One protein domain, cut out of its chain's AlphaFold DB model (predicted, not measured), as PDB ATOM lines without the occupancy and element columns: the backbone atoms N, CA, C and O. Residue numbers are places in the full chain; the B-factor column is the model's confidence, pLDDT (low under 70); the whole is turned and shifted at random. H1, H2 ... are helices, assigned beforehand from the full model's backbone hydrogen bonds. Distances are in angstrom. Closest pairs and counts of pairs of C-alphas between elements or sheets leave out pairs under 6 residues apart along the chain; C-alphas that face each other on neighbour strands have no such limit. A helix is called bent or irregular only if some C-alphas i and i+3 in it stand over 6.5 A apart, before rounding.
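What this domain is: This is residues 330 to 393 of the 393 residues of an uncharacterized protein of Hirundo rustica rustica (UniProt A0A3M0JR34). What does the model look like at first sight? A long helix, H1, is met at a slant along residues 336 to 343 by H2, the first helix of a short helical hairpin whose second helix, H3, lies side by side with H2 and only just apart from H1. What joins them? A loop of residues 351 to 366, with no named element, runs out past the end of H1 and folds back to H2. How large is it, and of what class? The 64 printed residues include three named helices, H1, H2 and H3 in that order along the chain, and no named strand, and the class is all helix. The whole is compact, with a radius of gyration of the C-alphas of 11.9 A, yet elongated in outline, spanning 34 by 22 by 15 A.

How they stand to each other: What touches the longest helix? H1, residues 333 to 350, touches H2, residues 367 to 376, with residues 336 to 343 alone. Their closest C-alphas, those of Gly 336 and Leu 373, are 6.8 A apart, and the helices run opposite ways at a steep tilt of 45 degrees. Where does the last helix stand? H3, residues 379 to 386, touches H2 and forms a helical hairpin with it, opposite ways at a shallow tilt of 4 degrees. The closest C-alphas are those of Thr 374 and Ala 382, 5.3 A apart. H1 and H3 are apart, but only just, at 8.3 A between their closest C-alphas. How do the helix backbones hold up? In H1 and H2 every O i to N i+4 pair is within hydrogen-bond range, while in H3 2 of 4 are.

Where its parts are: Where does the longest helix run? H1 goes from C-alpha 333 at (-7.187, -28.081, 20.753) to C-alpha 350 at (-8.077, -7.642, 36.039), 25.5 A. Where are the other two? H2, residues 367 to 376, is 14.4 A long. H3, residues 379 to 386, is 11.2 A long and ends with C-alpha 386 at (3.639, -18.774, 16.839). It is only just irregular, with the C-alphas of Gln 380 and Thr 383 6.9 A apart.

The domain as a whole: How far does it reach? The two C-alphas farthest apart, those of Gly 354 and Gln 380, are 34.5 A apart. Are there cuts or long links? The printed part has no cut and ends at residue 393, the chain's last. The link from H1 to H2 is long, with 16 residues, and that from H2 to H3 is tight, with 2. Where is confidence low? The mean pLDDT of the printed part is 78.1, and residues 352 to 356 and 389 to 393 are under 70.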
ATOM      1  N   TRP A 330      -3.025 -28.612  28.664       85.38
ATOM      2  CA  TRP A 330      -4.008 -29.009  27.669       85.38
ATOM      3  C   TRP A 330      -3.394 -30.059  26.744       85.38
ATOM      4  O   TRP A 330      -2.180 -30.108  26.531       85.38
ATOM      5  N   LYS A 331      -4.236 -30.958  26.246       84.31
ATOM      6  CA  LYS A 331      -3.857 -32.060  25.356       84.31
ATOM      7  C   LYS A 331      -4.582 -31.966  24.026       84.31
ATOM      8  O   LYS A 331      -4.032 -32.400  23.014       84.31
ATOM      9  N   THR A 332      -5.787 -31.407  24.034       83.88
ATOM     10  CA  THR A 332      -6.589 -31.201  22.830       83.88
ATOM     11  C   THR A 332      -6.710 -29.722  22.498       83.88
ATOM     12  O   THR A 332      -6.526 -28.850  23.348       83.88
ATOM     13  N   LEU A 333      -7.008 -29.442  21.235       79.94
ATOM     14  CA  LEU A 333      -7.187 -28.081  20.753       79.94
ATOM     15  C   LEU A 333      -8.325 -27.364  21.499       79.94
ATOM     16  O   LEU A 333      -8.188 -26.196  21.846       79.94
ATOM     17  N   GLU A 334      -9.411 -28.072  21.794       83.12
ATOM     18  CA  GLU A 334     -10.582 -27.554  22.504       83.12
ATOM     19  C   GLU A 334     -10.219 -27.119  23.926       83.12
ATOM     20  O   GLU A 334     -10.617 -26.042  24.359       83.12
ATOM     21  N   GLU A 335      -9.403 -27.910  24.628       84.56
ATOM     22  CA  GLU A 335      -8.877 -27.542  25.945       84.56
ATOM     23  C   GLU A 335      -7.967 -26.307  25.862       84.56
ATOM     24  O   GLU A 335      -8.013 -25.449  26.743       84.56
ATOM     25  N   GLY A 336      -7.163 -26.185  24.799       84.06
ATOM     26  CA  GLY A 336      -6.331 -25.004  24.555       84.06
ATOM     27  C   GLY A 336      -7.160 -23.741  24.293       84.06
ATOM     28  O   GLY A 336      -6.886 -22.685  24.863       84.06
ATOM     29  N   ILE A 337      -8.219 -23.851  23.485       83.75
ATOM     30  CA  ILE A 337      -9.163 -22.753  23.227       83.75
ATOM     31  C   ILE A 337      -9.874 -22.357  24.524       83.75
ATOM     32  O   ILE A 337      -9.942 -21.173  24.847       83.75
ATOM     33  N   GLN A 338     -10.358 -23.334  25.291       86.06
ATOM     34  CA  GLN A 338     -11.016 -23.091  26.571       86.06
ATOM     35  C   GLN A 338     -10.096 -22.338  27.539       86.06
ATOM     36  O   GLN A 338     -10.514 -21.344  28.128       86.06
ATOM     37  N   GLN A 339      -8.823 -22.733  27.644       84.75
ATOM     38  CA  GLN A 339      -7.845 -22.010  28.462       84.75
ATOM     39  C   GLN A 339      -7.650 -20.569  28.006       84.75
ATOM     40  O   GLN A 339      -7.573 -19.669  28.836       84.75
ATOM     41  N   LEU A 340      -7.582 -20.328  26.698       85.06
ATOM     42  CA  LEU A 340      -7.430 -18.975  26.175       85.06
ATOM     43  C   LEU A 340      -8.629 -18.091  26.550       85.06
ATOM     44  O   LEU A 340      -8.437 -16.947  26.962       85.06
ATOM     45  N   ARG A 341      -9.848 -18.640  26.488       86.88
ATOM     46  CA  ARG A 341     -11.081 -17.953  26.906       86.88
ATOM     47  C   ARG A 341     -11.140 -17.723  28.418       86.88
ATOM     48  O   ARG A 341     -11.556 -16.658  28.860       86.88
ATOM     49  N   GLU A 342     -10.668 -18.668  29.225       87.62
ATOM     50  CA  GLU A 342     -10.540 -18.484  30.678       87.62
ATOM     51  C   GLU A 342      -9.545 -17.367  31.024       87.62
ATOM     52  O   GLU A 342      -9.797 -16.554  31.917       87.62
ATOM     53  N   VAL A 343      -8.435 -17.266  30.284       85.81
ATOM     54  CA  VAL A 343      -7.499 -16.142  30.434       85.81
ATOM     55  C   VAL A 343      -8.142 -14.834  29.968       85.81
ATOM     56  O   VAL A 343      -7.941 -13.816  30.624       85.81
ATOM     57  N   ALA A 344      -8.969 -14.841  28.921       86.94
ATOM     58  CA  ALA A 344      -9.737 -13.661  28.523       86.94
ATOM     59  C   ALA A 344     -10.691 -13.181  29.631       86.94
ATOM     60  O   ALA A 344     -10.770 -11.984  29.892       86.94
ATOM     61  N   VAL A 345     -11.342 -14.090  30.366       88.94
ATOM     62  CA  VAL A 345     -12.143 -13.730  31.554       88.94
ATOM     63  C   VAL A 345     -11.275 -13.085  32.642       88.94
ATOM     64  O   VAL A 345     -11.697 -12.111  33.267       88.94
ATOM     65  N   LEU A 346     -10.044 -13.565  32.854       87.50
ATOM     66  CA  LEU A 346      -9.101 -12.911  33.773       87.50
ATOM     67  C   LEU A 346      -8.709 -11.509  33.299       87.50
ATOM     68  O   LEU A 346      -8.609 -10.610  34.128       87.50
ATOM     69  N   GLU A 347      -8.502 -11.307  31.999       86.62
ATOM     70  CA  GLU A 347      -8.241  -9.977  31.438       86.62
ATOM     71  C   GLU A 347      -9.472  -9.067  31.540       86.62
ATOM     72  O   GLU A 347      -9.333  -7.884  31.827       86.62
ATOM     73  N   VAL A 348     -10.693  -9.590  31.418       88.44
ATOM     74  CA  VAL A 348     -11.895  -8.805  31.732       88.44
ATOM     75  C   VAL A 348     -11.885  -8.391  33.201       88.44
ATOM     76  O   VAL A 348     -12.120  -7.227  33.513       88.44
ATOM     77  N   LEU A 349     -11.600  -9.306  34.127       87.50
ATOM     78  CA  LEU A 349     -11.646  -9.025  35.562       87.50
ATOM     79  C   LEU A 349     -10.533  -8.075  36.033       87.50
ATOM     80  O   LEU A 349     -10.812  -7.200  36.852       87.50
ATOM     81  N   PHE A 350      -9.313  -8.245  35.516       85.94
ATOM     82  CA  PHE A 350      -8.077  -7.642  36.039       85.94
ATOM     83  C   PHE A 350      -7.264  -6.842  35.014       85.94
ATOM     84  O   PHE A 350      -6.247  -6.244  35.374       85.94
ATOM     85  N   GLY A 351      -7.657  -6.864  33.744       77.19
ATOM     86  CA  GLY A 351      -6.910  -6.263  32.648       77.19
ATOM     87  C   GLY A 351      -6.802  -4.748  32.768       77.19
ATOM     88  O   GLY A 351      -7.672  -4.048  33.297       77.19
ATOM     89  N   ARG A 352      -5.685  -4.219  32.264       65.06
ATOM     90  CA  ARG A 352      -5.366  -2.793  32.327       65.06
ATOM     91  C   ARG A 352      -5.953  -2.079  31.110       65.06
ATOM     92  O   ARG A 352      -5.267  -1.881  30.117       65.06
ATOM     93  N   GLY A 353      -7.207  -1.658  31.220       57.91
ATOM     94  CA  GLY A 353      -7.873  -0.819  30.225       57.91
ATOM     95  C   GLY A 353      -9.240  -1.376  29.859       57.91
ATOM     96  O   GLY A 353      -9.348  -2.498  29.383       57.91
ATOM     97  N   GLY A 354     -10.291  -0.579  30.057       57.12
ATOM     98  CA  GLY A 354     -11.676  -0.927  29.718       57.12
ATOM     99  C   GLY A 354     -11.955  -1.047  28.212       57.12
ATOM    100  O   GLY A 354     -13.044  -0.704  27.773       57.12
ATOM    101  N   GLN A 355     -10.985  -1.498  27.411       59.81
ATOM    102  CA  GLN A 355     -11.087  -1.630  25.955       59.81
ATOM    103  C   GLN A 355     -12.084  -2.708  25.512       59.81
ATOM    104  O   GLN A 355     -12.537  -2.670  24.373       59.81
ATOM    105  N   HIS A 356     -12.442  -3.642  26.397       63.75
ATOM    106  CA  HIS A 356     -13.236  -4.823  26.043       63.75
ATOM    107  C   HIS A 356     -14.697  -4.766  26.513       63.75
ATOM    108  O   HIS A 356     -15.426  -5.718  26.279       63.75
ATOM    109  N   ASP A 357     -15.149  -3.675  27.150       75.38
ATOM    110  CA  ASP A 357     -16.559  -3.493  27.566       75.38
ATOM    111  C   ASP A 357     -17.131  -4.687  28.367       75.38
ATOM    112  O   ASP A 357     -18.251  -5.140  28.153       75.38
ATOM    113  N   ASN A 358     -16.310  -5.261  29.256       84.19
ATOM    114  CA  ASN A 358     -16.616  -6.467  30.040       84.19
ATOM    115  C   ASN A 358     -16.986  -7.725  29.221       84.19
ATOM    116  O   ASN A 358     -17.514  -8.688  29.781       84.19
ATOM    117  N   ASP A 359     -16.684  -7.740  27.926       85.38
ATOM    118  CA  ASP A 359     -16.952  -8.844  27.011       85.38
ATOM    119  C   ASP A 359     -15.665  -9.670  26.800       85.38
ATOM    120  O   ASP A 359     -14.705  -9.167  26.204       85.38
ATOM    121  N   PRO A 360     -15.604 -10.923  27.292       84.62
ATOM    122  CA  PRO A 360     -14.425 -11.770  27.137       84.62
ATOM    123  C   PRO A 360     -14.146 -12.150  25.677       84.62
ATOM    124  O   PRO A 360     -12.992 -12.397  25.339       84.62
ATOM    125  N   ASP A 361     -15.151 -12.151  24.795       83.31
ATOM    126  CA  ASP A 361     -14.964 -12.495  23.380       83.31
ATOM    127  C   ASP A 361     -14.309 -11.337  22.595       83.31
ATOM    128  O   ASP A 361     -13.754 -11.547  21.518       83.31
ATOM    129  N   LYS A 362     -14.313 -10.116  23.151       83.06
ATOM    130  CA  LYS A 362     -13.610  -8.944  22.594       83.06
ATOM    131  C   LYS A 362     -12.170  -8.802  23.089       83.06
ATOM    132  O   LYS A 362     -11.493  -7.846  22.700       83.06
ATOM    133  N   VAL A 363     -11.706  -9.680  23.979       82.44
ATOM    134  CA  VAL A 363     -10.340  -9.616  24.508       82.44
ATOM    135  C   VAL A 363      -9.355 -10.055  23.438       82.44
ATOM    136  O   VAL A 363      -9.404 -11.172  22.925       82.44
ATOM    137  N   MET A 364      -8.418  -9.165  23.126       79.75
ATOM    138  CA  MET A 364      -7.389  -9.433  22.133       79.75
ATOM    139  C   MET A 364      -6.353 -10.410  22.683       79.75
ATOM    140  O   MET A 364      -5.871 -10.276  23.810       79.75
ATOM    141  N   CYS A 365      -5.975 -11.387  21.860       78.94
ATOM    142  CA  CYS A 365      -4.923 -12.330  22.211       78.94
ATOM    143  C   CYS A 365      -3.576 -11.609  22.256       78.94
ATOM    144  O   CYS A 365      -3.026 -11.229  21.224       78.94
ATOM    145  N   THR A 366      -3.017 -11.451  23.452       79.25
ATOM    146  CA  THR A 366      -1.682 -10.866  23.611       79.25
ATOM    147  C   THR A 366      -0.591 -11.902  23.347       79.25
ATOM    148  O   THR A 366      -0.782 -13.106  23.551       79.25
ATOM    149  N   GLY A 367       0.608 -11.439  22.982       76.25
ATOM    150  CA  GLY A 367       1.776 -12.316  22.850       76.25
ATOM    151  C   GLY A 367       2.058 -13.133  24.121       76.25
ATOM    152  O   GLY A 367       2.443 -14.295  24.030       76.25
ATOM    153  N   GLN A 368       1.776 -12.579  25.307       79.62
ATOM    154  CA  GLN A 368       1.925 -13.292  26.578       79.62
ATOM    155  C   GLN A 368       0.908 -14.432  26.739       79.62
ATOM    156  O   GLN A 368       1.267 -15.506  27.225       79.62
ATOM    157  N   MET A 369      -0.350 -14.223  26.332       81.44
ATOM    158  CA  MET A 369      -1.383 -15.268  26.362       81.44
ATOM    159  C   MET A 369      -1.007 -16.428  25.441       81.44
ATOM    160  O   MET A 369      -1.049 -17.585  25.856       81.44
ATOM    161  N   LEU A 370      -0.566 -16.114  24.221       83.00
ATOM    162  CA  LEU A 370      -0.151 -17.104  23.226       83.00
ATOM    163  C   LEU A 370       1.121 -17.852  23.650       83.00
ATOM    164  O   LEU A 370       1.219 -19.071  23.485       83.00
ATOM    165  N   TRP A 371       2.080 -17.150  24.259       81.12
ATOM    166  CA  TRP A 371       3.279 -17.774  24.808       81.12
ATOM    167  C   TRP A 371       2.930 -18.744  25.944       81.12
ATOM    168  O   TRP A 371       3.336 -19.905  25.902       81.12
ATOM    169  N   ASN A 372       2.097 -18.321  26.902       81.00
ATOM    170  CA  ASN A 372       1.622 -19.192  27.980       81.00
ATOM    171  C   ASN A 372       0.908 -20.432  27.418       81.00
ATOM    172  O   ASN A 372       1.229 -21.555  27.815       81.00
ATOM    173  N   LEU A 373       0.009 -20.246  26.447       82.62
ATOM    174  CA  LEU A 373      -0.709 -21.337  25.790       82.62
ATOM    175  C   LEU A 373       0.260 -22.349  25.160       82.62
ATOM    176  O   LEU A 373       0.110 -23.553  25.355       82.62
ATOM    177  N   THR A 374       1.303 -21.860  24.488       83.25
ATOM    178  CA  THR A 374       2.354 -22.695  23.890       83.25
ATOM    179  C   THR A 374       3.131 -23.492  24.940       83.25
ATOM    180  O   THR A 374       3.400 -24.674  24.743       83.25
ATOM    181  N   THR A 375       3.477 -22.878  26.076       82.94
ATOM    182  CA  THR A 375       4.263 -23.545  27.133       82.94
ATOM    183  C   THR A 375       3.496 -24.631  27.889       82.94
ATOM    184  O   THR A 375       4.097 -25.580  28.398       82.94
ATOM    185  N   LEU A 376       2.170 -24.502  27.965       83.19
ATOM    186  CA  LEU A 376       1.295 -25.431  28.679       83.19
ATOM    187  C   LEU A 376       0.744 -26.547  27.778       83.19
ATOM    188  O   LEU A 376       0.146 -27.495  28.289       83.19
ATOM    189  N   GLY A 377       0.961 -26.449  26.467       83.50
ATOM    190  CA  GLY A 377       0.379 -27.329  25.463       83.50
ATOM    191  C   GLY A 377       1.319 -28.364  24.852       83.50
ATOM    192  O   GLY A 377       2.521 -28.390  25.131       83.50
ATOM    193  N   PRO A 378       0.790 -29.227  23.970       82.19
ATOM    194  CA  PRO A 378       1.584 -30.133  23.156       82.19
ATOM    195  C   PRO A 378       2.416 -29.359  22.123       82.19
ATOM    196  O   PRO A 378       1.924 -28.440  21.464       82.19
ATOM    197  N   SER A 379       3.662 -29.784  21.906       81.19
ATOM    198  CA  SER A 379       4.603 -29.111  20.995       81.19
ATOM    199  C   SER A 379       4.126 -29.036  19.541       81.19
ATOM    200  O   SER A 379       4.515 -28.115  18.828       81.19
ATOM    201  N   GLN A 380       3.256 -29.954  19.106       80.44
ATOM    202  CA  GLN A 380       2.690 -29.966  17.750       80.44
ATOM    203  C   GLN A 380       1.899 -28.691  17.411       80.44
ATOM    204  O   GLN A 380       1.791 -28.334  16.243       80.44
ATOM    205  N   TYR A 381       1.376 -27.990  18.422       77.81
ATOM    206  CA  TYR A 381       0.627 -26.749  18.234       77.81
ATOM    207  C   TYR A 381       1.488 -25.490  18.376       77.81
ATOM    208  O   TYR A 381       1.039 -24.407  18.009       77.81
ATOM    209  N   ALA A 382       2.731 -25.616  18.851       78.12
ATOM    210  CA  ALA A 382       3.611 -24.479  19.109       78.12
ATOM    211  C   ALA A 382       3.902 -23.665  17.841       78.12
ATOM    212  O   ALA A 382       3.818 -22.440  17.858       78.12
ATOM    213  N   THR A 383       4.177 -24.347  16.724       73.81
ATOM    214  CA  THR A 383       4.421 -23.693  15.432       73.81
ATOM    215  C   THR A 383       3.193 -22.921  14.959       73.81
ATOM    216  O   THR A 383       3.330 -21.810  14.465       73.81
ATOM    217  N   TYR A 384       1.990 -23.470  15.149       74.62
ATOM    218  CA  TYR A 384       0.749 -22.809  14.744       74.62
ATOM    219  C   TYR A 384       0.444 -21.586  15.606       74.62
ATOM    220  O   TYR A 384       0.149 -20.521  15.069       74.62
ATOM    221  N   ILE A 385       0.589 -21.696  16.926       77.62
ATOM    222  CA  ILE A 385       0.374 -20.566  17.837       77.62
ATOM    223  C   ILE A 385       1.371 -19.434  17.544       77.62
ATOM    224  O   ILE A 385       0.989 -18.269  17.547       77.62
ATOM    225  N   ALA A 386       2.622 -19.762  17.202       73.19
ATOM    226  CA  ALA A 386       3.639 -18.774  16.839       73.19
ATOM    227  C   ALA A 386       3.331 -17.992  15.547       73.19
ATOM    228  O   ALA A 386       3.884 -16.913  15.353       73.19
ATOM    229  N   THR A 387       2.462 -18.508  14.668       73.88
ATOM    230  CA  THR A 387       2.024 -17.783  13.458       73.88
ATOM    231  C   THR A 387       0.917 -16.759  13.720       73.88
ATOM    232  O   THR A 387       0.603 -15.961  12.839       73.88
ATOM    233  N   ILE A 388       0.329 -16.750  14.920       73.31
ATOM    234  CA  ILE A 388      -0.699 -15.781  15.303       73.31
ATOM    235  C   ILE A 388       0.003 -14.469  15.674       73.31
ATOM    236  O   ILE A 388       0.673 -14.383  16.701       73.31
ATOM    237  N   HIS A 389      -0.138 -13.445  14.830       61.38
ATOM    238  CA  HIS A 389       0.396 -12.111  15.102       61.38
ATOM    239  C   HIS A 389      -0.529 -11.354  16.071       61.38
ATOM    240  O   HIS A 389      -1.657 -11.048  15.688       61.38
ATOM    241  N   PRO A 390      -0.077 -11.016  17.293       59.00
ATOM    242  CA  PRO A 390      -0.919 -10.347  18.289       59.00
ATOM    243  C   PRO A 390      -1.225  -8.876  17.950       59.00
ATOM    244  O   PRO A 390      -2.161  -8.316  18.510       59.00
ATOM    245  N   ASP A 391      -0.471  -8.262  17.029       52.34
ATOM    246  CA  ASP A 391      -0.527  -6.819  16.741       52.34
ATOM    247  C   ASP A 391      -1.396  -6.435  15.521       52.34
ATOM    248  O   ASP A 391      -1.472  -5.259  15.177       52.34
ATOM    249  N   ASN A 392      -2.059  -7.394  14.860       42.81
ATOM    250  CA  ASN A 392      -2.906  -7.140  13.686       42.81
ATOM    251  C   ASN A 392      -4.345  -7.625  13.919       42.81
ATOM    252  O   ASN A 392      -4.691  -8.737  13.514       42.81
ATOM    253  N   ASN A 393      -5.178  -6.787  14.543       43.03
ATOM    254  CA  ASN A 393      -6.622  -6.724  14.278       43.03
ATOM    255  C   ASN A 393      -7.224  -5.410  14.781       43.03
ATOM    256  O   ASN A 393      -7.101  -5.141  15.998       43.03
TER     257      ASN A 393